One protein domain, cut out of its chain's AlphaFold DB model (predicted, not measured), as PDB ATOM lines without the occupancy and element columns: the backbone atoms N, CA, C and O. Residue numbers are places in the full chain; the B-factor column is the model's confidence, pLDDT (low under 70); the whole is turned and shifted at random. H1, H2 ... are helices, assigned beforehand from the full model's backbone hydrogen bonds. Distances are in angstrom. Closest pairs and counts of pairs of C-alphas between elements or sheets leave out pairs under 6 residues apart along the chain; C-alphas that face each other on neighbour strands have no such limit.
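What this domain is: This is residues 26 to 189 of the 189 residues of an uncharacterized protein of Thermoplasmatales archaeon I-plasma (UniProt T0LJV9). The long helices H3, H4 and H7 run lengthwise in a bundle, with the shorter H1, H5 and H6 set among them. H8 packs on the outside of H1, its tip, residues 184 to 187, sticking out with residues 188 and 189. The printed part has 164 residues with eight named helices, H1 to H8 in chain order, and no named strand; the class is all helix. It is compact, with a radius of gyration of the C-alphas of 15.9 A and spans of 47 by 33 by 26 A.

Where its parts are: Find C-alpha 26 at (29.633, -18.257, -22.375); from there H1 runs to residue 37. H2 is residues 40 to 43. H3, residues 47 to 70, measures 35.3 A, and H4, residues 75 to 98, 35.1 A. H5 is residues 105 to 115 and H6 119 to 129. H7, residues 135 to 162, measures 40.7 A. H8, residues 170 to 187, measures 25.5 A and ends at (40.702, -10.352, -17.097).

How they stand to each other: Look at Thr 28 and Thr 149, the closest C-alphas of H1 and H7, 5.0 A apart; these helices touch at a steep tilt of 39 degrees, the same way. H8 touches H1, with Thr 33 and Pro 172 closest at 5.6 A. H1 and H2 touch only at the corner, and only just, with 3 pairs of C-alphas within 8 A. H3 touches H7 at Ile 62 and Gly 142, 4.3 A, and H5 at Gly 56 and Phe 113, 4.0 A. H4 and H5 form a hairpin, closest at Ala 92 and Ile 111, 5.0 A. H6 touches H4 at Leu 81 and Pro 121, 5.3 A. H4 and H7 are apart. Every O i to N i+4 pair is within hydrogen-bond range in H1, H4, H5, H6, H7 and H8; in H3 18 of 20 are, and H2 is too short for one.

The domain as a whole: The farthest C-alphas, Lys 131 and Gly 164, are 47.7 A apart. The printed part has no cut and no long link. Mean pLDDT of the printed part is 79.0; residues 164 to 189 are among those under 70.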
ATOM      1  N   LEU A  26      28.893 -17.025 -22.654       79.81
ATOM      2  CA  LEU A  26      29.633 -18.257 -22.375       79.81
ATOM      3  C   LEU A  26      28.673 -19.439 -22.216       79.81
ATOM      4  O   LEU A  26      28.892 -20.507 -22.782       79.81
ATOM      5  N   THR A  27      27.596 -19.235 -21.459       82.19
ATOM      6  CA  THR A  27      26.605 -20.279 -21.195       82.19
ATOM      7  C   THR A  27      25.904 -20.683 -22.489       82.19
ATOM      8  O   THR A  27      25.872 -21.865 -22.814       82.19
ATOM      9  N   THR A  28      25.422 -19.710 -23.268       83.50
ATOM     10  CA  THR A  28      24.836 -19.920 -24.598       83.50
ATOM     11  C   THR A  28      25.794 -20.664 -25.527       83.50
ATOM     12  O   THR A  28      25.377 -21.617 -26.178       83.50
ATOM     13  N   GLY A  29      27.079 -20.303 -25.547       79.94
ATOM     14  CA  GLY A  29      28.096 -20.987 -26.346       79.94
ATOM     15  C   GLY A  29      28.275 -22.458 -25.962       79.94
ATOM     16  O   GLY A  29      28.372 -23.309 -26.846       79.94
ATOM     17  N   ILE A  30      28.256 -22.786 -24.664       81.25
ATOM     18  CA  ILE A  30      28.316 -24.178 -24.186       81.25
ATOM     19  C   ILE A  30      27.057 -24.946 -24.608       81.25
ATOM     20  O   ILE A  30      27.179 -26.032 -25.175       81.25
ATOM     21  N   VAL A  31      25.865 -24.378 -24.376       83.56
ATOM     22  CA  VAL A  31      24.583 -24.990 -24.779       83.56
ATOM     23  C   VAL A  31      24.582 -25.279 -26.278       83.56
ATOM     24  O   VAL A  31      24.240 -26.381 -26.702       83.56
ATOM     25  N   PHE A  32      25.020 -24.309 -27.077       79.69
ATOM     26  CA  PHE A  32      25.054 -24.418 -28.526       79.69
ATOM     27  C   PHE A  32      26.080 -25.454 -29.002       79.69
ATOM     28  O   PHE A  32      25.766 -26.305 -29.829       79.69
ATOM     29  N   THR A  33      27.285 -25.457 -28.426       79.06
ATOM     30  CA  THR A  33      28.323 -26.452 -28.744       79.06
ATOM     31  C   THR A  33      27.845 -27.868 -28.435       79.06
ATOM     32  O   THR A  33      28.042 -28.775 -29.240       79.06
ATOM     33  N   PHE A  34      27.175 -28.066 -27.299       79.06
ATOM     34  CA  PHE A  34      26.614 -29.365 -26.947       79.06
ATOM     35  C   PHE A  34      25.472 -29.770 -27.887       79.06
ATOM     36  O   PHE A  34      25.464 -30.889 -28.400       79.06
ATOM     37  N   GLY A  35      24.528 -28.867 -28.161       77.50
ATOM     38  CA  GLY A  35      23.425 -29.136 -29.087       77.50
ATOM     39  C   GLY A  35      23.912 -29.478 -30.491       77.50
ATOM     40  O   GLY A  35      23.308 -30.295 -31.181       77.50
ATOM     41  N   TYR A  36      25.041 -28.894 -30.884       74.56
ATOM     42  CA  TYR A  36      25.702 -29.181 -32.143       74.56
ATOM     43  C   TYR A  36      26.360 -30.561 -32.133       74.56
ATOM     44  O   TYR A  36      26.067 -31.396 -32.983       74.56
ATOM     45  N   ALA A  37      27.211 -30.826 -31.137       73.81
ATOM     46  CA  ALA A  37      27.932 -32.092 -31.003       73.81
ATOM     47  C   ALA A  37      26.993 -33.306 -30.898       73.81
ATOM     48  O   ALA A  37      27.361 -34.411 -31.283       73.81
ATOM     49  N   THR A  38      25.782 -33.097 -30.381       71.31
ATOM     50  CA  THR A  38      24.758 -34.138 -30.231       71.31
ATOM     51  C   THR A  38      23.752 -34.197 -31.380       71.31
ATOM     52  O   THR A  38      22.875 -35.055 -31.375       71.31
ATOM     53  N   GLY A  39      23.856 -33.300 -32.362       71.44
ATOM     54  CA  GLY A  39      22.961 -33.233 -33.516       71.44
ATOM     55  C   GLY A  39      21.543 -32.725 -33.224       71.44
ATOM     56  O   GLY A  39      20.742 -32.605 -34.147       71.44
ATOM     57  N   VAL A  40      21.240 -32.356 -31.977       71.06
ATOM     58  CA  VAL A  40      19.945 -31.791 -31.553       71.06
ATOM     59  C   VAL A  40      19.638 -30.483 -32.268       71.06
ATOM     60  O   VAL A  40      18.485 -30.171 -32.528       71.06
ATOM     61  N   ILE A  41      20.655 -29.696 -32.617       67.38
ATOM     62  CA  ILE A  41      20.430 -28.458 -33.372       67.38
ATOM     63  C   ILE A  41      19.930 -28.755 -34.794       67.38
ATOM     64  O   ILE A  41      19.171 -27.965 -35.341       67.38
ATOM     65  N   PHE A  42      20.265 -29.910 -35.374       61.97
ATOM     66  CA  PHE A  42      19.811 -30.278 -36.721       61.97
ATOM     67  C   PHE A  42      18.364 -30.746 -36.762       61.97
ATOM     68  O   PHE A  42      17.696 -30.595 -37.782       61.97
ATOM     69  N   THR A  43      17.850 -31.274 -35.653       61.09
ATOM     70  CA  THR A  43      16.437 -31.645 -35.564       61.09
ATOM     71  C   THR A  43      15.519 -30.418 -35.494       61.09
ATOM     72  O   THR A  43      14.344 -30.509 -35.826       61.09
ATOM     73  N   ILE A  44      16.058 -29.228 -35.197       62.38
ATOM     74  CA  ILE A  44      15.308 -27.960 -35.119       62.38
ATOM     75  C   ILE A  44      14.769 -27.481 -36.492       62.38
ATOM     76  O   ILE A  44      13.978 -26.543 -36.551       62.38
ATOM     77  N   GLY A  45      15.100 -28.163 -37.596       59.34
ATOM     78  CA  GLY A  45      14.500 -27.908 -38.914       59.34
ATOM     79  C   GLY A  45      12.979 -28.140 -38.997       59.34
ATOM     80  O   GLY A  45      12.350 -27.671 -39.941       59.34
ATOM     81  N   ASP A  46      12.362 -28.825 -38.025       69.31
ATOM     82  CA  ASP A  46      10.899 -28.909 -37.902       69.31
ATOM     83  C   ASP A  46      10.376 -27.824 -36.946       69.31
ATOM     84  O   ASP A  46      10.603 -27.861 -35.733       69.31
ATOM     85  N   THR A  47       9.600 -26.875 -37.479       71.31
ATOM     86  CA  THR A  47       9.042 -25.753 -36.708       71.31
ATOM     87  C   THR A  47       8.160 -26.193 -35.537       71.31
ATOM     88  O   THR A  47       8.033 -25.464 -34.553       71.31
ATOM     89  N   ARG A  48       7.599 -27.408 -35.578       74.19
ATOM     90  CA  ARG A  48       6.807 -27.980 -34.477       74.19
ATOM     91  C   ARG A  48       7.663 -28.328 -33.258       74.19
ATOM     92  O   ARG A  48       7.144 -28.386 -32.145       74.19
ATOM     93  N   GLN A  49       8.965 -28.530 -33.449       78.25
ATOM     94  CA  GLN A  49       9.921 -28.869 -32.391       78.25
ATOM     95  C   GLN A  49      10.532 -27.622 -31.729       78.25
ATOM     96  O   GLN A  49      11.060 -27.708 -30.621       78.25
ATOM     97  N   LEU A  50      10.392 -26.437 -32.338       81.94
ATOM     98  CA  LEU A  50      10.895 -25.173 -31.780       81.94
ATOM     99  C   LEU A  50      10.262 -24.833 -30.428       81.94
ATOM    100  O   LEU A  50      10.958 -24.425 -29.502       81.94
ATOM    101  N   ILE A  51       8.945 -25.019 -30.298       89.00
ATOM    102  CA  ILE A  51       8.200 -24.686 -29.075       89.00
ATOM    103  C   ILE A  51       8.727 -25.464 -27.856       89.00
ATOM    104  O   ILE A  51       9.093 -24.815 -26.871       89.00
ATOM    105  N   PRO A  52       8.805 -26.813 -27.875       90.56
ATOM    106  CA  PRO A  52       9.335 -27.553 -26.733       90.56
ATOM    107  C   PRO A  52      10.804 -27.224 -26.443       90.56
ATOM    108  O   PRO A  52      11.169 -27.105 -25.274       90.56
ATOM    109  N   VAL A  53      11.630 -26.993 -27.472       88.38
ATOM    110  CA  VAL A  53      13.032 -26.581 -27.296       88.38
ATOM    111  C   VAL A  53      13.129 -25.233 -26.578       88.38
ATOM    112  O   VAL A  53      13.843 -25.107 -25.582       88.38
ATOM    113  N   PHE A  54      12.381 -24.223 -27.028       89.75
ATOM    114  CA  PHE A  54      12.382 -22.900 -26.403       89.75
ATOM    115  C   PHE A  54      11.842 -22.944 -24.975       89.75
ATOM    116  O   PHE A  54      12.438 -22.338 -24.085       89.75
ATOM    117  N   ALA A  55      10.771 -23.702 -24.726       92.75
ATOM    118  CA  ALA A  55      10.242 -23.894 -23.380       92.75
ATOM    119  C   ALA A  55      11.291 -24.522 -22.447       92.75
ATOM    120  O   ALA A  55      11.523 -24.008 -21.352       92.75
ATOM    121  N   GLY A  56      11.976 -25.575 -22.904       93.56
ATOM    122  CA  GLY A  56      13.060 -26.214 -22.160       93.56
ATOM    123  C   GLY A  56      14.203 -25.247 -21.847       93.56
ATOM    124  O   GLY A  56      14.604 -25.138 -20.689       93.56
ATOM    125  N   ILE A  57      14.670 -24.478 -22.840       92.31
ATOM    126  CA  ILE A  57      15.727 -23.467 -22.661       92.31
ATOM    127  C   ILE A  57      15.313 -22.401 -21.646       92.31
ATOM    128  O   ILE A  57      16.098 -22.072 -20.756       92.31
ATOM    129  N   ILE A  58      14.098 -21.857 -21.753       93.19
ATOM    130  CA  ILE A  58      13.607 -20.801 -20.854       93.19
ATOM    131  C   ILE A  58      13.525 -21.326 -19.421       93.19
ATOM    132  O   ILE A  58      14.105 -20.733 -18.509       93.19
ATOM    133  N   ILE A  59      12.839 -22.454 -19.220       95.38
ATOM    134  CA  ILE A  59      12.640 -23.043 -17.891       95.38
ATOM    135  C   ILE A  59      13.993 -23.435 -17.286       95.38
ATOM    136  O   ILE A  59      14.283 -23.090 -16.139       95.38
ATOM    137  N   GLY A  60      14.845 -24.099 -18.068       94.69
ATOM    138  CA  GLY A  60      16.168 -24.542 -17.646       94.69
ATOM    139  C   GLY A  60      17.073 -23.377 -17.268       94.69
ATOM    140  O   GLY A  60      17.602 -23.355 -16.159       94.69
ATOM    141  N   SER A  61      17.202 -22.371 -18.136       93.25
ATOM    142  CA  SER A  61      18.059 -21.200 -17.892       93.25
ATOM    143  C   SER A  61      17.668 -20.473 -16.607       93.25
ATOM    144  O   SER A  61      18.537 -20.110 -15.816       93.25
ATOM    145  N   ILE A  62      16.367 -20.306 -16.343       93.00
ATOM    146  CA  ILE A  62      15.879 -19.644 -15.127       93.00
ATOM    147  C   ILE A  62      16.127 -20.511 -13.886       93.00
ATOM    148  O   ILE A  62      16.731 -20.034 -12.921       93.00
ATOM    149  N   LEU A  63      15.696 -21.778 -13.895       94.38
ATOM    150  CA  LEU A  63      15.805 -22.653 -12.722       94.38
ATOM    151  C   LEU A  63      17.263 -22.943 -12.354       94.38
ATOM    152  O   LEU A  63      17.633 -22.848 -11.181       94.38
ATOM    153  N   PHE A  64      18.112 -23.224 -13.341       94.25
ATOM    154  CA  PHE A  64      19.529 -23.482 -13.106       94.25
ATOM    155  C   PHE A  64      20.291 -22.227 -12.678       94.25
ATOM    156  O   PHE A  64      21.118 -22.315 -11.767       94.25
ATOM    157  N   SER A  65      19.955 -21.051 -13.217       89.94
ATOM    158  CA  SER A  65      20.499 -19.781 -12.719       89.94
ATOM    159  C   SER A  65      20.149 -19.555 -11.248       89.94
ATOM    160  O   SER A  65      21.026 -19.265 -10.432       89.94
ATOM    161  N   ILE A  66      18.876 -19.734 -10.872       89.38
ATOM    162  CA  ILE A  66      18.431 -19.602  -9.476       89.38
ATOM    163  C   ILE A  66      19.185 -20.591  -8.582       89.38
ATOM    164  O   ILE A  66      19.709 -20.176  -7.546       89.38
ATOM    165  N   ALA A  67      19.293 -21.860  -8.988       89.81
ATOM    166  CA  ALA A  67      20.021 -22.883  -8.239       89.81
ATOM    167  C   ALA A  67      21.480 -22.470  -7.983       89.81
ATOM    168  O   ALA A  67      21.934 -22.485  -6.836       89.81
ATOM    169  N   GLY A  68      22.181 -21.995  -9.019       87.62
ATOM    170  CA  GLY A  68      23.550 -21.494  -8.902       87.62
ATOM    171  C   GLY A  68      23.686 -20.343  -7.902       87.62
ATOM    172  O   GLY A  68      24.604 -20.332  -7.085       87.62
ATOM    173  N   PHE A  69      22.732 -19.408  -7.882       85.50
ATOM    174  CA  PHE A  69      22.746 -18.283  -6.944       85.50
ATOM    175  C   PHE A  69      22.293 -18.629  -5.517       85.50
ATOM    176  O   PHE A  69      22.646 -17.908  -4.576       85.50
ATOM    177  N   VAL A  70      21.469 -19.658  -5.317       84.38
ATOM    178  CA  VAL A  70      20.964 -20.050  -3.987       84.38
ATOM    179  C   VAL A  70      22.010 -20.855  -3.221       84.38
ATOM    180  O   VAL A  70      22.197 -20.635  -2.024       84.38
ATOM    181  N   ILE A  71      22.761 -21.715  -3.907       83.69
ATOM    182  CA  ILE A  71      23.744 -22.595  -3.274       83.69
ATOM    183  C   ILE A  71      24.868 -21.774  -2.619       83.69
ATOM    184  O   ILE A  71      25.329 -20.747  -3.134       83.69
ATOM    185  N   LYS A  72      25.285 -22.187  -1.412       73.75
ATOM    186  CA  LYS A  72      26.276 -21.465  -0.595       73.75
ATOM    187  C   LYS A  72      27.572 -21.261  -1.390       73.75
ATOM    188  O   LYS A  72      28.007 -22.155  -2.111       73.75
ATOM    189  N   SER A  73      28.187 -20.087  -1.291       64.75
ATOM    190  CA  SER A  73      29.340 -19.723  -2.126       64.75
ATOM    191  C   SER A  73      30.659 -20.188  -1.520       64.75
ATOM    192  O   SER A  73      31.303 -19.430  -0.812       64.75
ATOM    193  N   ASN A  74      31.063 -21.420  -1.839       70.31
ATOM    194  CA  ASN A  74      32.405 -21.950  -1.581       70.31
ATOM    195  C   ASN A  74      32.989 -22.532  -2.881       70.31
ATOM    196  O   ASN A  74      32.238 -23.017  -3.726       70.31
ATOM    197  N   LYS A  75      34.323 -22.545  -3.035       67.12
ATOM    198  CA  LYS A  75      35.000 -23.111  -4.227       67.12
ATOM    199  C   LYS A  75      34.646 -24.584  -4.475       67.12
ATOM    200  O   LYS A  75      34.424 -24.964  -5.618       67.12
ATOM    201  N   LEU A  76      34.520 -25.380  -3.409       66.38
ATOM    202  CA  LEU A  76      34.075 -26.779  -3.491       66.38
ATOM    203  C   LEU A  76      32.679 -26.902  -4.116       66.38
ATOM    204  O   LEU A  76      32.431 -27.828  -4.879       66.38
ATOM    205  N   ASN A  77      31.807 -25.920  -3.879       81.94
ATOM    206  CA  ASN A  77      30.469 -25.914  -4.456       81.94
ATOM    207  C   ASN A  77      30.485 -25.563  -5.947       81.94
ATOM    208  O   ASN A  77      29.578 -25.951  -6.658       81.94
ATOM    209  N   LEU A  78      31.494 -24.857  -6.468       85.38
ATOM    210  CA  LEU A  78      31.572 -24.623  -7.913       85.38
ATOM    211  C   LEU A  78      31.922 -25.910  -8.671       85.38
ATOM    212  O   LEU A  78      31.324 -26.199  -9.707       85.38
ATOM    213  N   LEU A  79      32.870 -26.691  -8.140       87.12
ATOM    214  CA  LEU A  79      33.253 -27.971  -8.730       87.12
ATOM    215  C   LEU A  79      32.059 -28.928  -8.764       87.12
ATOM    216  O   LEU A  79      31.781 -29.511  -9.807       87.12
ATOM    217  N   THR A  80      31.311 -29.039  -7.661       89.50
ATOM    218  CA  THR A  80      30.134 -29.918  -7.606       89.50
ATOM    219  C   THR A  80      29.047 -29.498  -8.592       89.50
ATOM    220  O   THR A  80      28.492 -30.361  -9.261       89.50
ATOM    221  N   LEU A  81      28.777 -28.198  -8.756       90.25
ATOM    222  CA  LEU A  81      27.798 -27.717  -9.745       90.25
ATOM    223  C   LEU A  81      28.259 -27.944 -11.185       90.25
ATOM    224  O   LEU A  81      27.439 -28.222 -12.055       90.25
ATOM    225  N   THR A  82      29.566 -27.864 -11.436       89.12
ATOM    226  CA  THR A  82      30.138 -28.167 -12.755       89.12
ATOM    227  C   THR A  82      30.003 -29.655 -13.074       89.12
ATOM    228  O   THR A  82      29.549 -30.006 -14.159       89.12
ATOM    229  N   LEU A  83      30.313 -30.534 -12.113       91.69
ATOM    230  CA  LEU A  83      30.110 -31.979 -12.251       91.69
ATOM    231  C   LEU A  83      28.630 -32.329 -12.435       91.69
ATOM    232  O   LEU A  83      28.299 -33.158 -13.276       91.69
ATOM    233  N   LEU A  84      27.737 -31.666 -11.697       93.62
ATOM    234  CA  LEU A  84      26.295 -31.861 -11.826       93.62
ATOM    235  C   LEU A  84      25.776 -31.401 -13.196       93.62
ATOM    236  O   LEU A  84      24.960 -32.090 -13.799       93.62
ATOM    237  N   SER A  85      26.271 -30.276 -13.722       93.81
ATOM    238  CA  SER A  85      25.968 -29.853 -15.094       93.81
ATOM    239  C   SER A  85      26.481 -30.869 -16.118       93.81
ATOM    240  O   SER A  85      25.732 -31.252 -17.012       93.81
ATOM    241  N   GLY A  86      27.701 -31.385 -15.943       91.81
ATOM    242  CA  GLY A  86      28.231 -32.472 -16.770       91.81
ATOM    243  C   GLY A  86      27.350 -33.725 -16.736       91.81
ATOM    244  O   GLY A  86      27.085 -34.311 -17.782       91.81
ATOM    245  N   LEU A  87      26.829 -34.093 -15.561       95.12
ATOM    246  CA  LEU A  87      25.885 -35.201 -15.412       95.12
ATOM    247  C   LEU A  87      24.578 -34.938 -16.173       95.12
ATOM    248  O   LEU A  87      24.116 -35.819 -16.889       95.12
ATOM    249  N   PHE A  88      23.994 -33.741 -16.069       96.38
ATOM    250  CA  PHE A  88      22.781 -33.398 -16.820       96.38
ATOM    251  C   PHE A  88      22.996 -33.436 -18.335       96.38
ATOM    252  O   PHE A  88      22.141 -33.950 -19.054       96.38
ATOM    253  N   LEU A  89      24.144 -32.953 -18.819       92.38
ATOM    254  CA  LEU A  89      24.521 -33.066 -20.229       92.38
ATOM    255  C   LEU A  89      24.703 -34.531 -20.650       92.38
ATOM    256  O   LEU A  89      24.222 -34.927 -21.708       92.38
ATOM    257  N   ALA A  90      25.322 -35.363 -19.810       91.62
ATOM    258  CA  ALA A  90      25.442 -36.795 -20.073       91.62
ATOM    259  C   ALA A  90      24.068 -37.485 -20.133       91.62
ATOM    260  O   ALA A  90      23.826 -38.289 -21.029       91.62
ATOM    261  N   VAL A  91      23.138 -37.134 -19.238       95.12
ATOM    262  CA  VAL A  91      21.757 -37.644 -19.272       95.12
ATOM    263  C   VAL A  91      21.046 -37.207 -20.553       95.12
ATOM    264  O   VAL A  91      20.424 -38.040 -21.205       95.12
ATOM    265  N   ALA A  92      21.178 -35.941 -20.959       92.81
ATOM    266  CA  ALA A  92      20.626 -35.463 -22.226       92.81
ATOM    267  C   ALA A  92      21.170 -36.274 -23.413       92.81
ATOM    268  O   ALA A  92      20.394 -36.737 -24.246       92.81
ATOM    269  N   TYR A  93      22.483 -36.524 -23.445       90.19
ATOM    270  CA  TYR A  93      23.123 -37.358 -24.463       90.19
ATOM    271  C   TYR A  93      22.571 -38.789 -24.491       90.19
ATOM    272  O   TYR A  93      22.269 -39.310 -25.563       90.19
ATOM    273  N   VAL A  94      22.382 -39.413 -23.327       92.44
ATOM    274  CA  VAL A  94      21.806 -40.763 -23.234       92.44
ATOM    275  C   VAL A  94      20.373 -40.796 -23.768       92.44
ATOM    276  O   VAL A  94      20.042 -41.704 -24.524       92.44
ATOM    277  N   ILE A  95      19.533 -39.804 -23.441       92.62
ATOM    278  CA  ILE A  95      18.161 -39.715 -23.977       92.62
ATOM    279  C   ILE A  95      18.194 -39.631 -25.508       92.62
ATOM    280  O   ILE A  95      17.457 -40.353 -26.177       92.62
ATOM    281  N   ILE A  96      19.070 -38.794 -26.067       89.50
ATOM    282  CA  ILE A  96      19.238 -38.638 -27.519       89.50
ATOM    283  C   ILE A  96      19.650 -39.965 -28.166       89.50
ATOM    284  O   ILE A  96      19.052 -40.387 -29.156       89.50
ATOM    285  N   PHE A  97      20.645 -40.635 -27.580       88.88
ATOM    286  CA  PHE A  97      21.168 -41.906 -28.072       88.88
ATOM    287  C   PHE A  97      20.105 -43.012 -28.057       88.88
ATOM    288  O   PHE A  97      19.918 -43.699 -29.058       88.88
ATOM    289  N   LEU A  98      19.358 -43.148 -26.956       90.81
ATOM    290  CA  LEU A  98      18.312 -44.167 -26.813       90.81
ATOM    291  C   LEU A  98      17.145 -43.975 -27.790       90.81
ATOM    292  O   LEU A  98      16.506 -44.954 -28.167       90.81
ATOM    293  N   ASN A  99      16.882 -42.742 -28.228       86.88
ATOM    294  CA  ASN A  99      15.811 -42.435 -29.178       86.88
ATOM    295  C   ASN A  99      16.283 -42.405 -30.644       86.88
ATOM    296  O   ASN A  99      15.516 -42.025 -31.522       86.88
ATOM    297  N   SER A 100      17.531 -42.802 -30.942       81.19
ATOM    298  CA  SER A 100      18.077 -42.842 -32.313       81.19
ATOM    299  C   SER A 100      17.874 -41.536 -33.101       81.19
ATOM    300  O   SER A 100      17.574 -41.571 -34.291       81.19
ATOM    301  N   LEU A 101      17.998 -40.379 -32.433       74.12
ATOM    302  CA  LEU A 101      17.734 -39.036 -32.987       74.12
ATOM    303  C   LEU A 101      16.270 -38.759 -33.402       74.12
ATOM    304  O   LEU A 101      15.962 -37.646 -33.824       74.12
ATOM    305  N   VAL A 102      15.350 -39.711 -33.222       81.12
ATOM    306  CA  VAL A 102      13.904 -39.514 -33.398       81.12
ATOM    307  C   VAL A 102      13.310 -39.098 -32.058       81.12
ATOM    308  O   VAL A 102      12.823 -39.906 -31.272       81.12
ATOM    309  N   ILE A 103      13.412 -37.808 -31.770       83.62
ATOM    310  CA  ILE A 103      13.048 -37.237 -30.477       83.62
ATOM    311  C   ILE A 103      11.623 -36.673 -30.577       83.62
ATOM    312  O   ILE A 103      11.298 -35.923 -31.496       83.62
ATOM    313  N   ASP A 104      10.749 -37.038 -29.642       88.38
ATOM    314  CA  ASP A 104       9.409 -36.456 -29.543       88.38
ATOM    315  C   ASP A 104       9.439 -35.089 -28.832       88.38
ATOM    316  O   ASP A 104      10.432 -34.685 -28.223       88.38
ATOM    317  N   GLY A 105       8.332 -34.343 -28.882       86.81
ATOM    318  CA  GLY A 105       8.270 -33.003 -28.285       86.81
ATOM    319  C   GLY A 105       8.592 -32.985 -26.783       86.81
ATOM    320  O   GLY A 105       9.244 -32.058 -26.300       86.81
ATOM    321  N   THR A 106       8.190 -34.021 -26.044       91.19
ATOM    322  CA  THR A 106       8.463 -34.131 -24.605       91.19
ATOM    323  C   THR A 106       9.951 -34.325 -24.337       91.19
ATOM    324  O   THR A 106      10.524 -33.612 -23.509       91.19
ATOM    325  N   ASN A 107      10.608 -35.233 -25.062       91.44
ATOM    326  CA  ASN A 107      12.044 -35.435 -24.919       91.44
ATOM    327  C   ASN A 107      12.832 -34.207 -25.385       91.44
ATOM    328  O   ASN A 107      13.819 -33.870 -24.737       91.44
ATOM    329  N   PHE A 108      12.381 -33.473 -26.412       89.88
ATOM    330  CA  PHE A 108      13.003 -32.198 -26.794       89.88
ATOM    331  C   PHE A 108      12.988 -31.178 -25.665       89.88
ATOM    332  O   PHE A 108      14.008 -30.542 -25.402       89.88
ATOM    333  N   LEU A 109      11.854 -31.043 -24.978       93.12
ATOM    334  CA  LEU A 109      11.734 -30.153 -23.830       93.12
ATOM    335  C   LEU A 109      12.715 -30.555 -22.726       93.12
ATOM    336  O   LEU A 109      13.428 -29.700 -22.200       93.12
ATOM    337  N   ILE A 110      12.782 -31.848 -22.396       94.88
ATOM    338  CA  ILE A 110      13.677 -32.371 -21.354       94.88
ATOM    339  C   ILE A 110      15.143 -32.163 -21.745       94.88
ATOM    340  O   ILE A 110      15.927 -31.661 -20.942       94.88
ATOM    341  N   ILE A 111      15.521 -32.497 -22.977       92.56
ATOM    342  CA  ILE A 111      16.882 -32.322 -23.488       92.56
ATOM    343  C   ILE A 111      17.271 -30.844 -23.435       92.56
ATOM    344  O   ILE A 111      18.293 -30.506 -22.841       92.56
ATOM    345  N   ALA A 112      16.441 -29.951 -23.973       91.62
ATOM    346  CA  ALA A 112      16.694 -28.512 -23.980       91.62
ATOM    347  C   ALA A 112      16.784 -27.920 -22.560       91.62
ATOM    348  O   ALA A 112      17.629 -27.059 -22.282       91.62
ATOM    349  N   PHE A 113      15.960 -28.424 -21.637       95.38
ATOM    350  CA  PHE A 113      16.057 -28.114 -20.214       95.38
ATOM    351  C   PHE A 113      17.428 -28.513 -19.658       95.38
ATOM    352  O   PHE A 113      18.160 -27.652 -19.174       95.38
ATOM    353  N   LEU A 114      17.817 -29.785 -19.784       95.44
ATOM    354  CA  LEU A 114      19.083 -30.328 -19.272       95.44
ATOM    355  C   LEU A 114      20.316 -29.650 -19.887       95.44
ATOM    356  O   LEU A 114      21.296 -29.371 -19.189       95.44
ATOM    357  N   MET A 115      20.244 -29.325 -21.178       92.50
ATOM    358  CA  MET A 115      21.276 -28.589 -21.904       92.50
ATOM    359  C   MET A 115      21.529 -27.196 -21.335       92.50
ATOM    360  O   MET A 115      22.640 -26.692 -21.446       92.50
ATOM    361  N   SER A 116      20.539 -26.595 -20.671       93.19
ATOM    362  CA  SER A 116      20.671 -25.284 -20.026       93.19
ATOM    363  C   SER A 116      21.357 -25.343 -18.654       93.19
ATOM    364  O   SER A 116      21.589 -24.300 -18.041       93.19
ATOM    365  N   SER A 117      21.725 -26.535 -18.165       94.56
ATOM    366  CA  SER A 117      22.408 -26.728 -16.876       94.56
ATOM    367  C   SER A 117      23.721 -25.959 -16.669       94.56
ATOM    368  O   SER A 117      23.975 -25.601 -15.513       94.56
ATOM    369  N   PRO A 118      24.525 -25.601 -17.699       91.81
ATOM    370  CA  PRO A 118      25.723 -24.780 -17.508       91.81
ATOM    371  C   PRO A 118      25.433 -23.394 -16.908       91.81
ATOM    372  O   PRO A 118      26.328 -22.778 -16.328       91.81
ATOM    373  N   ALA A 119      24.179 -22.931 -16.949       90.06
ATOM    374  CA  ALA A 119      23.735 -21.720 -16.258       90.06
ATOM    375  C   ALA A 119      24.025 -21.747 -14.753       90.06
ATOM    376  O   ALA A 119      24.309 -20.717 -14.146       90.06
ATOM    377  N   MET A 120      23.972 -22.931 -14.141       92.06
ATOM    378  CA  MET A 120      24.139 -23.122 -12.703       92.06
ATOM    379  C   MET A 120      25.565 -22.806 -12.213       92.06
ATOM    380  O   MET A 120      25.708 -21.928 -11.353       92.06
ATOM    381  N   PRO A 121      26.637 -23.454 -12.716       89.38
ATOM    382  CA  PRO A 121      27.997 -23.097 -12.319       89.38
ATOM    383  C   PRO A 121      28.371 -21.666 -12.738       89.38
ATOM    384  O   PRO A 121      29.093 -20.990 -12.004       89.38
ATOM    385  N   VAL A 122      27.838 -21.160 -13.856       86.81
ATOM    386  CA  VAL A 122      28.093 -19.782 -14.304       86.81
ATOM    387  C   VAL A 122      27.448 -18.750 -13.372       86.81
ATOM    388  O   VAL A 122      28.116 -17.806 -12.944       86.81
ATOM    389  N   ALA A 123      26.197 -18.953 -12.959       86.56
ATOM    390  CA  ALA A 123      25.540 -18.106 -11.963       86.56
ATOM    391  C   ALA A 123      26.300 -18.100 -10.623       86.56
ATOM    392  O   ALA A 123      26.469 -17.050  -9.993       86.56
ATOM    393  N   GLN A 124      26.834 -19.250 -10.201       85.38
ATOM    394  CA  GLN A 124      27.668 -19.332  -9.000       85.38
ATOM    395  C   GLN A 124      28.995 -18.568  -9.160       85.38
ATOM    396  O   GLN A 124      29.421 -17.881  -8.227       85.38
ATOM    397  N   LEU A 125      29.643 -18.635 -10.328       81.69
ATOM    398  CA  LEU A 125      30.833 -17.831 -10.638       81.69
ATOM    399  C   LEU A 125      30.538 -16.331 -10.549       81.69
ATOM    400  O   LEU A 125      31.293 -15.583  -9.924       81.69
ATOM    401  N   MET A 126      29.405 -15.891 -11.097       78.56
ATOM    402  CA  MET A 126      28.979 -14.495 -11.003       78.56
ATOM    403  C   MET A 126      28.756 -14.058  -9.555       78.56
ATOM    404  O   MET A 126      29.183 -12.963  -9.175       78.56
ATOM    405  N   LYS A 127      28.136 -14.914  -8.731       77.38
ATOM    406  CA  LYS A 127      27.940 -14.683  -7.290       77.38
ATOM    407  C   LYS A 127      29.261 -14.565  -6.531       77.38
ATOM    408  O   LYS A 127      29.368 -13.753  -5.621       77.38
ATOM    409  N   LEU A 128      30.277 -15.347  -6.901       68.81
ATOM    410  CA  LEU A 128      31.618 -15.227  -6.319       68.81
ATOM    411  C   LEU A 128      32.291 -13.895  -6.695       68.81
ATOM    412  O   LEU A 128      33.044 -13.350  -5.891       68.81
ATOM    413  N   SER A 129      31.992 -13.352  -7.880       68.56
ATOM    414  CA  SER A 129      32.545 -12.082  -8.368       68.56
ATOM    415  C   SER A 129      31.866 -10.828  -7.794       68.56
ATOM    416  O   SER A 129      32.449  -9.747  -7.872       68.56
ATOM    417  N   SER A 130      30.651 -10.917  -7.242       65.06
ATOM    418  CA  SER A 130      29.941  -9.759  -6.676       65.06
ATOM    419  C   SER A 130      29.078 -10.140  -5.473       65.06
ATOM    420  O   SER A 130      28.292 -11.083  -5.507       65.06
ATOM    421  N   LYS A 131      29.215  -9.370  -4.387       60.34
ATOM    422  CA  LYS A 131      28.684  -9.703  -3.054       60.34
ATOM    423  C   LYS A 131      27.172  -9.515  -2.874       60.34
ATOM    424  O   LYS A 131      26.669  -9.874  -1.814       60.34
ATOM    425  N   SER A 132      26.431  -8.975  -3.844       59.66
ATOM    426  CA  SER A 132      24.983  -8.780  -3.678       59.66
ATOM    427  C   SER A 132      24.222  -8.878  -4.999       59.66
ATOM    428  O   SER A 132      24.301  -7.982  -5.837       59.66
ATOM    429  N   TYR A 133      23.458  -9.961  -5.153       66.50
ATOM    430  CA  TYR A 133      22.509 -10.163  -6.248       66.50
ATOM    431  C   TYR A 133      21.097 -10.319  -5.675       66.50
ATOM    432  O   TYR A 133      20.816 -11.258  -4.921       66.50
ATOM    433  N   SER A 134      20.198  -9.404  -6.042       74.81
ATOM    434  CA  SER A 134      18.764  -9.506  -5.744       74.81
ATOM    435  C   SER A 134      18.124 -10.642  -6.548       74.81
ATOM    436  O   SER A 134      18.645 -11.037  -7.589       74.81
ATOM    437  N   ILE A 135      16.969 -11.158  -6.119       68.88
ATOM    438  CA  ILE A 135      16.232 -12.194  -6.874       68.88
ATOM    439  C   ILE A 135      15.965 -11.751  -8.322       68.88
ATOM    440  O   ILE A 135      16.163 -12.541  -9.241       68.88
ATOM    441  N   LEU A 136      15.639 -10.471  -8.534       71.88
ATOM    442  CA  LEU A 136      15.472  -9.885  -9.868       71.88
ATOM    443  C   LEU A 136      16.715 -10.041 -10.750       71.88
ATOM    444  O   LEU A 136      16.585 -10.363 -11.923       71.88
ATOM    445  N   SER A 137      17.918  -9.867 -10.198       69.44
ATOM    446  CA  SER A 137      19.153 -10.066 -10.970       69.44
ATOM    447  C   SER A 137      19.430 -11.537 -11.304       69.44
ATOM    448  O   SER A 137      19.999 -11.823 -12.353       69.44
ATOM    449  N   LYS A 138      18.971 -12.473 -10.459       75.69
ATOM    450  CA  LYS A 138      19.100 -13.923 -10.692       75.69
ATOM    451  C   LYS A 138      18.215 -14.374 -11.851       75.69
ATOM    452  O   LYS A 138      18.679 -15.074 -12.744       75.69
ATOM    453  N   VAL A 139      16.955 -13.935 -11.830       78.00
ATOM    454  CA  VAL A 139      15.994 -14.187 -12.910       78.00
ATOM    455  C   VAL A 139      16.431 -13.455 -14.173       78.00
ATOM    456  O   VAL A 139      16.477 -14.068 -15.227       78.00
ATOM    457  N   GLY A 140      16.850 -12.191 -14.063       80.31
ATOM    458  CA  GLY A 140      17.316 -11.394 -15.198       80.31
ATOM    459  C   GLY A 140      18.501 -12.020 -15.935       80.31
ATOM    460  O   GLY A 140      18.521 -11.999 -17.161       80.31
ATOM    461  N   PHE A 141      19.448 -12.634 -15.214       80.44
ATOM    462  CA  PHE A 141      20.526 -13.406 -15.835       80.44
ATOM    463  C   PHE A 141      19.995 -14.621 -16.610       80.44
ATOM    464  O   PHE A 141      20.319 -14.774 -17.787       80.44
ATOM    465  N   GLY A 142      19.135 -15.435 -15.989       81.19
ATOM    466  CA  GLY A 142      18.531 -16.595 -16.651       81.19
ATOM    467  C   GLY A 142      17.687 -16.210 -17.871       81.19
ATOM    468  O   GLY A 142      17.763 -16.867 -18.906       81.19
ATOM    469  N   THR A 143      16.943 -15.104 -17.796       85.75
ATOM    470  CA  THR A 143      16.192 -14.554 -18.931       85.75
ATOM    471  C   THR A 143      17.127 -14.085 -20.043       85.75
ATOM    472  O   THR A 143      16.888 -14.402 -21.204       85.75
ATOM    473  N   LEU A 144      18.206 -13.365 -19.711       86.75
ATOM    474  CA  LEU A 144      19.186 -12.904 -20.696       86.75
ATOM    475  C   LEU A 144      19.840 -14.084 -21.423       86.75
ATOM    476  O   LEU A 144      19.932 -14.075 -22.648       86.75
ATOM    477  N   GLN A 145      20.243 -15.117 -20.681       86.62
ATOM    478  CA  GLN A 145      20.768 -16.356 -21.247       86.62
ATOM    479  C   GLN A 145      19.744 -17.037 -22.163       86.62
ATOM    480  O   GLN A 145      20.099 -17.436 -23.272       86.62
ATOM    481  N   ALA A 146      18.491 -17.177 -21.725       85.62
ATOM    482  CA  ALA A 146      17.450 -17.806 -22.530       85.62
ATOM    483  C   ALA A 146      17.242 -17.053 -23.851       85.62
ATOM    484  O   ALA A 146      17.257 -17.670 -24.913       85.62
ATOM    485  N   VAL A 147      17.130 -15.722 -23.795       89.12
ATOM    486  CA  VAL A 147      16.976 -14.862 -24.978       89.12
ATOM    487  C   VAL A 147      18.158 -15.021 -25.931       89.12
ATOM    488  O   VAL A 147      17.946 -15.253 -27.118       89.12
ATOM    489  N   LEU A 148      19.394 -14.947 -25.428       88.62
ATOM    490  CA  LEU A 148      20.589 -15.118 -26.260       88.62
ATOM    491  C   LEU A 148      20.639 -16.507 -26.899       88.62
ATOM    492  O   LEU A 148      20.900 -16.628 -28.091       88.62
ATOM    493  N   THR A 149      20.325 -17.551 -26.135       84.12
ATOM    494  CA  THR A 149      20.334 -18.929 -26.637       84.12
ATOM    495  C   THR A 149      19.277 -19.141 -27.716       84.12
ATOM    496  O   THR A 149      19.583 -19.713 -28.757       84.12
ATOM    497  N   ILE A 150      18.060 -18.630 -27.516       87.06
ATOM    498  CA  ILE A 150      16.983 -18.700 -28.512       87.06
ATOM    499  C   ILE A 150      17.358 -17.933 -29.779       87.06
ATOM    500  O   ILE A 150      17.205 -18.469 -30.873       87.06
ATOM    501  N   LEU A 151      17.878 -16.708 -29.646       86.00
ATOM    502  CA  LEU A 151      18.325 -15.911 -30.791       86.00
ATOM    503  C   LEU A 151      19.382 -16.652 -31.607       86.00
ATOM    504  O   LEU A 151      19.323 -16.647 -32.830       86.00
ATOM    505  N   PHE A 152      20.318 -17.329 -30.945       79.31
ATOM    506  CA  PHE A 152      21.348 -18.100 -31.631       79.31
ATOM    507  C   PHE A 152      20.766 -19.310 -32.335       79.31
ATOM    508  O   PHE A 152      21.058 -19.520 -33.505       79.31
ATOM    509  N   VAL A 153      19.926 -20.085 -31.644       78.81
ATOM    510  CA  VAL A 153      19.225 -21.215 -32.259       78.81
ATOM    511  C   VAL A 153      18.482 -20.746 -33.506       78.81
ATOM    512  O   VAL A 153      18.616 -21.375 -34.550       78.81
ATOM    513  N   PHE A 154      17.778 -19.616 -33.436       78.81
ATOM    514  CA  PHE A 154      17.061 -19.052 -34.573       78.81
ATOM    515  C   PHE A 154      17.996 -18.657 -35.726       78.81
ATOM    516  O   PHE A 154      17.811 -19.133 -36.842       78.81
ATOM    517  N   VAL A 155      19.027 -17.844 -35.459       78.62
ATOM    518  CA  VAL A 155      19.993 -17.394 -36.480       78.62
ATOM    519  C   VAL A 155      20.678 -18.584 -37.147       78.62
ATOM    520  O   VAL A 155      20.765 -18.631 -38.368       78.62
ATOM    521  N   PHE A 156      21.117 -19.577 -36.375       72.94
ATOM    522  CA  PHE A 156      21.789 -20.745 -36.937       72.94
ATOM    523  C   PHE A 156      20.854 -21.700 -37.662       72.94
ATOM    524  O   PHE A 156      21.279 -22.304 -38.641       72.94
ATOM    525  N   SER A 157      19.603 -21.827 -37.223       72.06
ATOM    526  CA  SER A 157      18.605 -22.606 -37.962       72.06
ATOM    527  C   SER A 157      18.316 -21.956 -39.319       72.06
ATOM    528  O   SER A 157      18.257 -22.649 -40.327       72.06
ATOM    529  N   PHE A 158      18.230 -20.622 -39.358       75.62
ATOM    530  CA  PHE A 158      18.052 -19.864 -40.597       75.62
ATOM    531  C   PHE A 158      19.262 -19.991 -41.537       75.62
ATOM    532  O   PHE A 158      19.108 -20.305 -42.714       75.62
ATOM    533  N   GLU A 159      20.478 -19.818 -41.013       73.06
ATOM    534  CA  GLU A 159      21.724 -20.005 -41.771       73.06
ATOM    535  C   GLU A 159      21.888 -21.443 -42.289       73.06
ATOM    536  O   GLU A 159      22.369 -21.654 -43.404       73.06
ATOM    537  N   TYR A 160      21.472 -22.435 -41.496       71.12
ATOM    538  CA  TYR A 160      21.473 -23.849 -41.874       71.12
ATOM    539  C   TYR A 160      20.555 -24.128 -43.064       71.12
ATOM    540  O   TYR A 160      20.962 -24.838 -43.988       71.12
ATOM    541  N   GLU A 161      19.348 -23.557 -43.048       72.94
ATOM    542  CA  GLU A 161      18.369 -23.684 -44.128       72.94
ATOM    543  C   GLU A 161      18.856 -22.990 -45.411       72.94
ATOM    544  O   GLU A 161      18.799 -23.579 -46.489       72.94
ATOM    545  N   LEU A 162      19.430 -21.788 -45.291       75.75
ATOM    546  CA  LEU A 162      19.972 -21.017 -46.417       75.75
ATOM    547  C   LEU A 162      21.155 -21.692 -47.119       75.75
ATOM    548  O   LEU A 162      21.233 -21.680 -48.347       75.75
ATOM    549  N   HIS A 163      22.089 -22.257 -46.354       73.06
ATOM    550  CA  HIS A 163      23.365 -22.755 -46.880       73.06
ATOM    551  C   HIS A 163      23.412 -24.272 -47.077       73.06
ATOM    552  O   HIS A 163      24.497 -24.827 -47.269       73.06
ATOM    553  N   GLY A 164      22.270 -24.964 -47.007       67.12
ATOM    554  CA  GLY A 164      22.197 -26.395 -47.304       67.12
ATOM    555  C   GLY A 164      23.152 -27.241 -46.459       67.12
ATOM    556  O   GLY A 164      23.714 -28.211 -46.958       67.12
ATOM    557  N   GLN A 165      23.330 -26.887 -45.180       65.81
ATOM    558  CA  GLN A 165      24.083 -27.674 -44.188       65.81
ATOM    559  C   GLN A 165      25.625 -27.702 -44.344       65.81
ATOM    560  O   GLN A 165      26.287 -28.503 -43.687       65.81
ATOM    561  N   VAL A 166      26.244 -26.838 -45.160       57.72
ATOM    562  CA  VAL A 166      27.685 -26.981 -45.496       57.72
ATOM    563  C   VAL A 166      28.654 -26.283 -44.511       57.72
ATOM    564  O   VAL A 166      29.795 -26.714 -44.371       57.72
ATOM    565  N   ASN A 167      28.227 -25.253 -43.761       58.53
ATOM    566  CA  ASN A 167      29.132 -24.371 -42.979       58.53
ATOM    567  C   ASN A 167      28.837 -24.277 -41.471       58.53
ATOM    568  O   ASN A 167      29.015 -23.251 -40.817       58.53
ATOM    569  N   LEU A 168      28.397 -25.376 -40.888       56.12
ATOM    570  CA  LEU A 168      27.829 -25.403 -39.545       56.12
ATOM    571  C   LEU A 168      28.818 -25.276 -38.372       56.12
ATOM    572  O   LEU A 168      28.458 -24.797 -37.299       56.12
ATOM    573  N   TYR A 169      30.071 -25.688 -38.561       60.91
ATOM    574  CA  TYR A 169      31.100 -25.667 -37.514       60.91
ATOM    575  C   TYR A 169      31.648 -24.258 -37.237       60.91
ATOM    576  O   TYR A 169      32.177 -24.008 -36.153       60.91
ATOM    577  N   PHE A 170      31.497 -23.320 -38.181       61.19
ATOM    578  CA  PHE A 170      31.958 -21.940 -38.009       61.19
ATOM    579  C   PHE A 170      31.213 -21.218 -36.889       61.19
ATOM    580  O   PHE A 170      31.816 -20.441 -36.155       61.19
ATOM    581  N   GLY A 171      29.927 -21.510 -36.709       61.88
ATOM    582  CA  GLY A 171      29.092 -20.874 -35.699       61.88
ATOM    583  C   GLY A 171      29.577 -21.057 -34.262       61.88
ATOM    584  O   GLY A 171      29.959 -20.078 -33.614       61.88
ATOM    585  N   PRO A 172      29.611 -22.306 -33.759       61.34
ATOM    586  CA  PRO A 172      30.153 -22.615 -32.440       61.34
ATOM    587  C   PRO A 172      31.596 -22.120 -32.267       61.34
ATOM    588  O   PRO A 172      31.942 -21.608 -31.204       61.34
ATOM    589  N   LEU A 173      32.427 -22.220 -33.314       61.84
ATOM    590  CA  LEU A 173      33.826 -21.781 -33.295       61.84
ATOM    591  C   LEU A 173      33.954 -20.264 -33.089       61.84
ATOM    592  O   LEU A 173      34.704 -19.826 -32.217       61.84
ATOM    593  N   ILE A 174      33.204 -19.462 -33.852       65.69
ATOM    594  CA  ILE A 174      33.187 -17.998 -33.730       65.69
ATOM    595  C   ILE A 174      32.748 -17.601 -32.320       65.69
ATOM    596  O   ILE A 174      33.361 -16.727 -31.709       65.69
ATOM    597  N   PHE A 175      31.748 -18.272 -31.750       63.81
ATOM    598  CA  PHE A 175      31.276 -17.945 -30.406       63.81
ATOM    599  C   PHE A 175      32.211 -18.378 -29.289       63.81
ATOM    600  O   PHE A 175      32.375 -17.633 -28.317       63.81
ATOM    601  N   LEU A 176      32.864 -19.529 -29.428       64.06
ATOM    602  CA  LEU A 176      33.925 -19.934 -28.518       64.06
ATOM    603  C   LEU A 176      35.059 -18.898 -28.539       64.06
ATOM    604  O   LEU A 176      35.495 -18.444 -27.481       64.06
ATOM    605  N   LEU A 177      35.473 -18.459 -29.732       65.62
ATOM    606  CA  LEU A 177      36.499 -17.431 -29.911       65.62
ATOM    607  C   LEU A 177      36.078 -16.089 -29.303       65.62
ATOM    608  O   LEU A 177      36.841 -15.520 -28.529       65.62
ATOM    609  N   LEU A 178      34.862 -15.607 -29.572       62.75
ATOM    610  CA  LEU A 178      34.338 -14.368 -28.984       62.75
ATOM    611  C   LEU A 178      34.266 -14.451 -27.453       62.75
ATOM    612  O   LEU A 178      34.624 -13.493 -26.770       62.75
ATOM    613  N   SER A 179      33.870 -15.603 -26.907       58.44
ATOM    614  CA  SER A 179      33.809 -15.832 -25.458       58.44
ATOM    615  C   SER A 179      35.203 -15.821 -24.822       58.44
ATOM    616  O   SER A 179      35.392 -15.204 -23.773       58.44
ATOM    617  N   ILE A 180      36.195 -16.451 -25.466       65.44
ATOM    618  CA  ILE A 180      37.597 -16.473 -25.017       65.44
ATOM    619  C   ILE A 180      38.231 -15.082 -25.112       65.44
ATOM    620  O   ILE A 180      38.830 -14.627 -24.138       65.44
ATOM    621  N   ILE A 181      38.085 -14.395 -26.252       67.50
ATOM    622  CA  ILE A 181      38.608 -13.036 -26.466       67.50
ATOM    623  C   ILE A 181      38.031 -12.100 -25.410       67.50
ATOM    624  O   ILE A 181      38.768 -11.361 -24.760       67.50
ATOM    625  N   TYR A 182      36.724 -12.171 -25.179       60.31
ATOM    626  CA  TYR A 182      36.082 -11.349 -24.170       60.31
ATOM    627  C   TYR A 182      36.593 -11.664 -22.752       60.31
ATOM    628  O   TYR A 182      36.917 -10.744 -21.999       60.31
ATOM    629  N   LEU A 183      36.713 -12.946 -22.381       58.56
ATOM    630  CA  LEU A 183      37.285 -13.365 -21.093       58.56
ATOM    631  C   LEU A 183      38.719 -12.851 -20.909       58.56
ATOM    632  O   LEU A 183      39.070 -12.401 -19.817       58.56
ATOM    633  N   ALA A 184      39.533 -12.882 -21.966       62.56
ATOM    634  CA  ALA A 184      40.894 -12.357 -21.955       62.56
ATOM    635  C   ALA A 184      40.916 -10.832 -21.751       62.56
ATOM    636  O   ALA A 184      41.653 -10.345 -20.893       62.56
ATOM    637  N   VAL A 185      40.062 -10.090 -22.466       60.22
ATOM    638  CA  VAL A 185      39.942  -8.628 -22.342       60.22
ATOM    639  C   VAL A 185      39.456  -8.229 -20.948       60.22
ATOM    640  O   VAL A 185      40.036  -7.344 -20.324       60.22
ATOM    641  N   VAL A 186      38.443  -8.903 -20.402       50.03
ATOM    642  CA  VAL A 186      37.921  -8.573 -19.066       50.03
ATOM    643  C   VAL A 186      38.886  -8.936 -17.949       50.03
ATOM    644  O   VAL A 186      38.966  -8.193 -16.981       50.03
ATOM    645  N   LYS A 187      39.655 -10.021 -18.074       45.78
ATOM    646  CA  LYS A 187      40.702 -10.352 -17.097       45.78
ATOM    647  C   LYS A 187      41.840  -9.320 -17.081       45.78
ATOM    648  O   LYS A 187      42.533  -9.206 -16.075       45.78
ATOM    649  N   SER A 188      42.054  -8.611 -18.191       38.75
ATOM    650  CA  SER A 188      43.105  -7.593 -18.330       38.75
ATOM    651  C   SER A 188      42.718  -6.193 -17.829       38.75
ATOM    652  O   SER A 188      43.576  -5.312 -17.796       38.75
ATOM    653  N   MET A 189      41.453  -5.987 -17.441       42.09
ATOM    654  CA  MET A 189      40.915  -4.731 -16.897       42.09
ATOM    655  C   MET A 189      40.690  -4.814 -15.389       42.09
ATOM    656  O   MET A 189      40.815  -3.753 -14.738       42.09
TER     657      MET A 189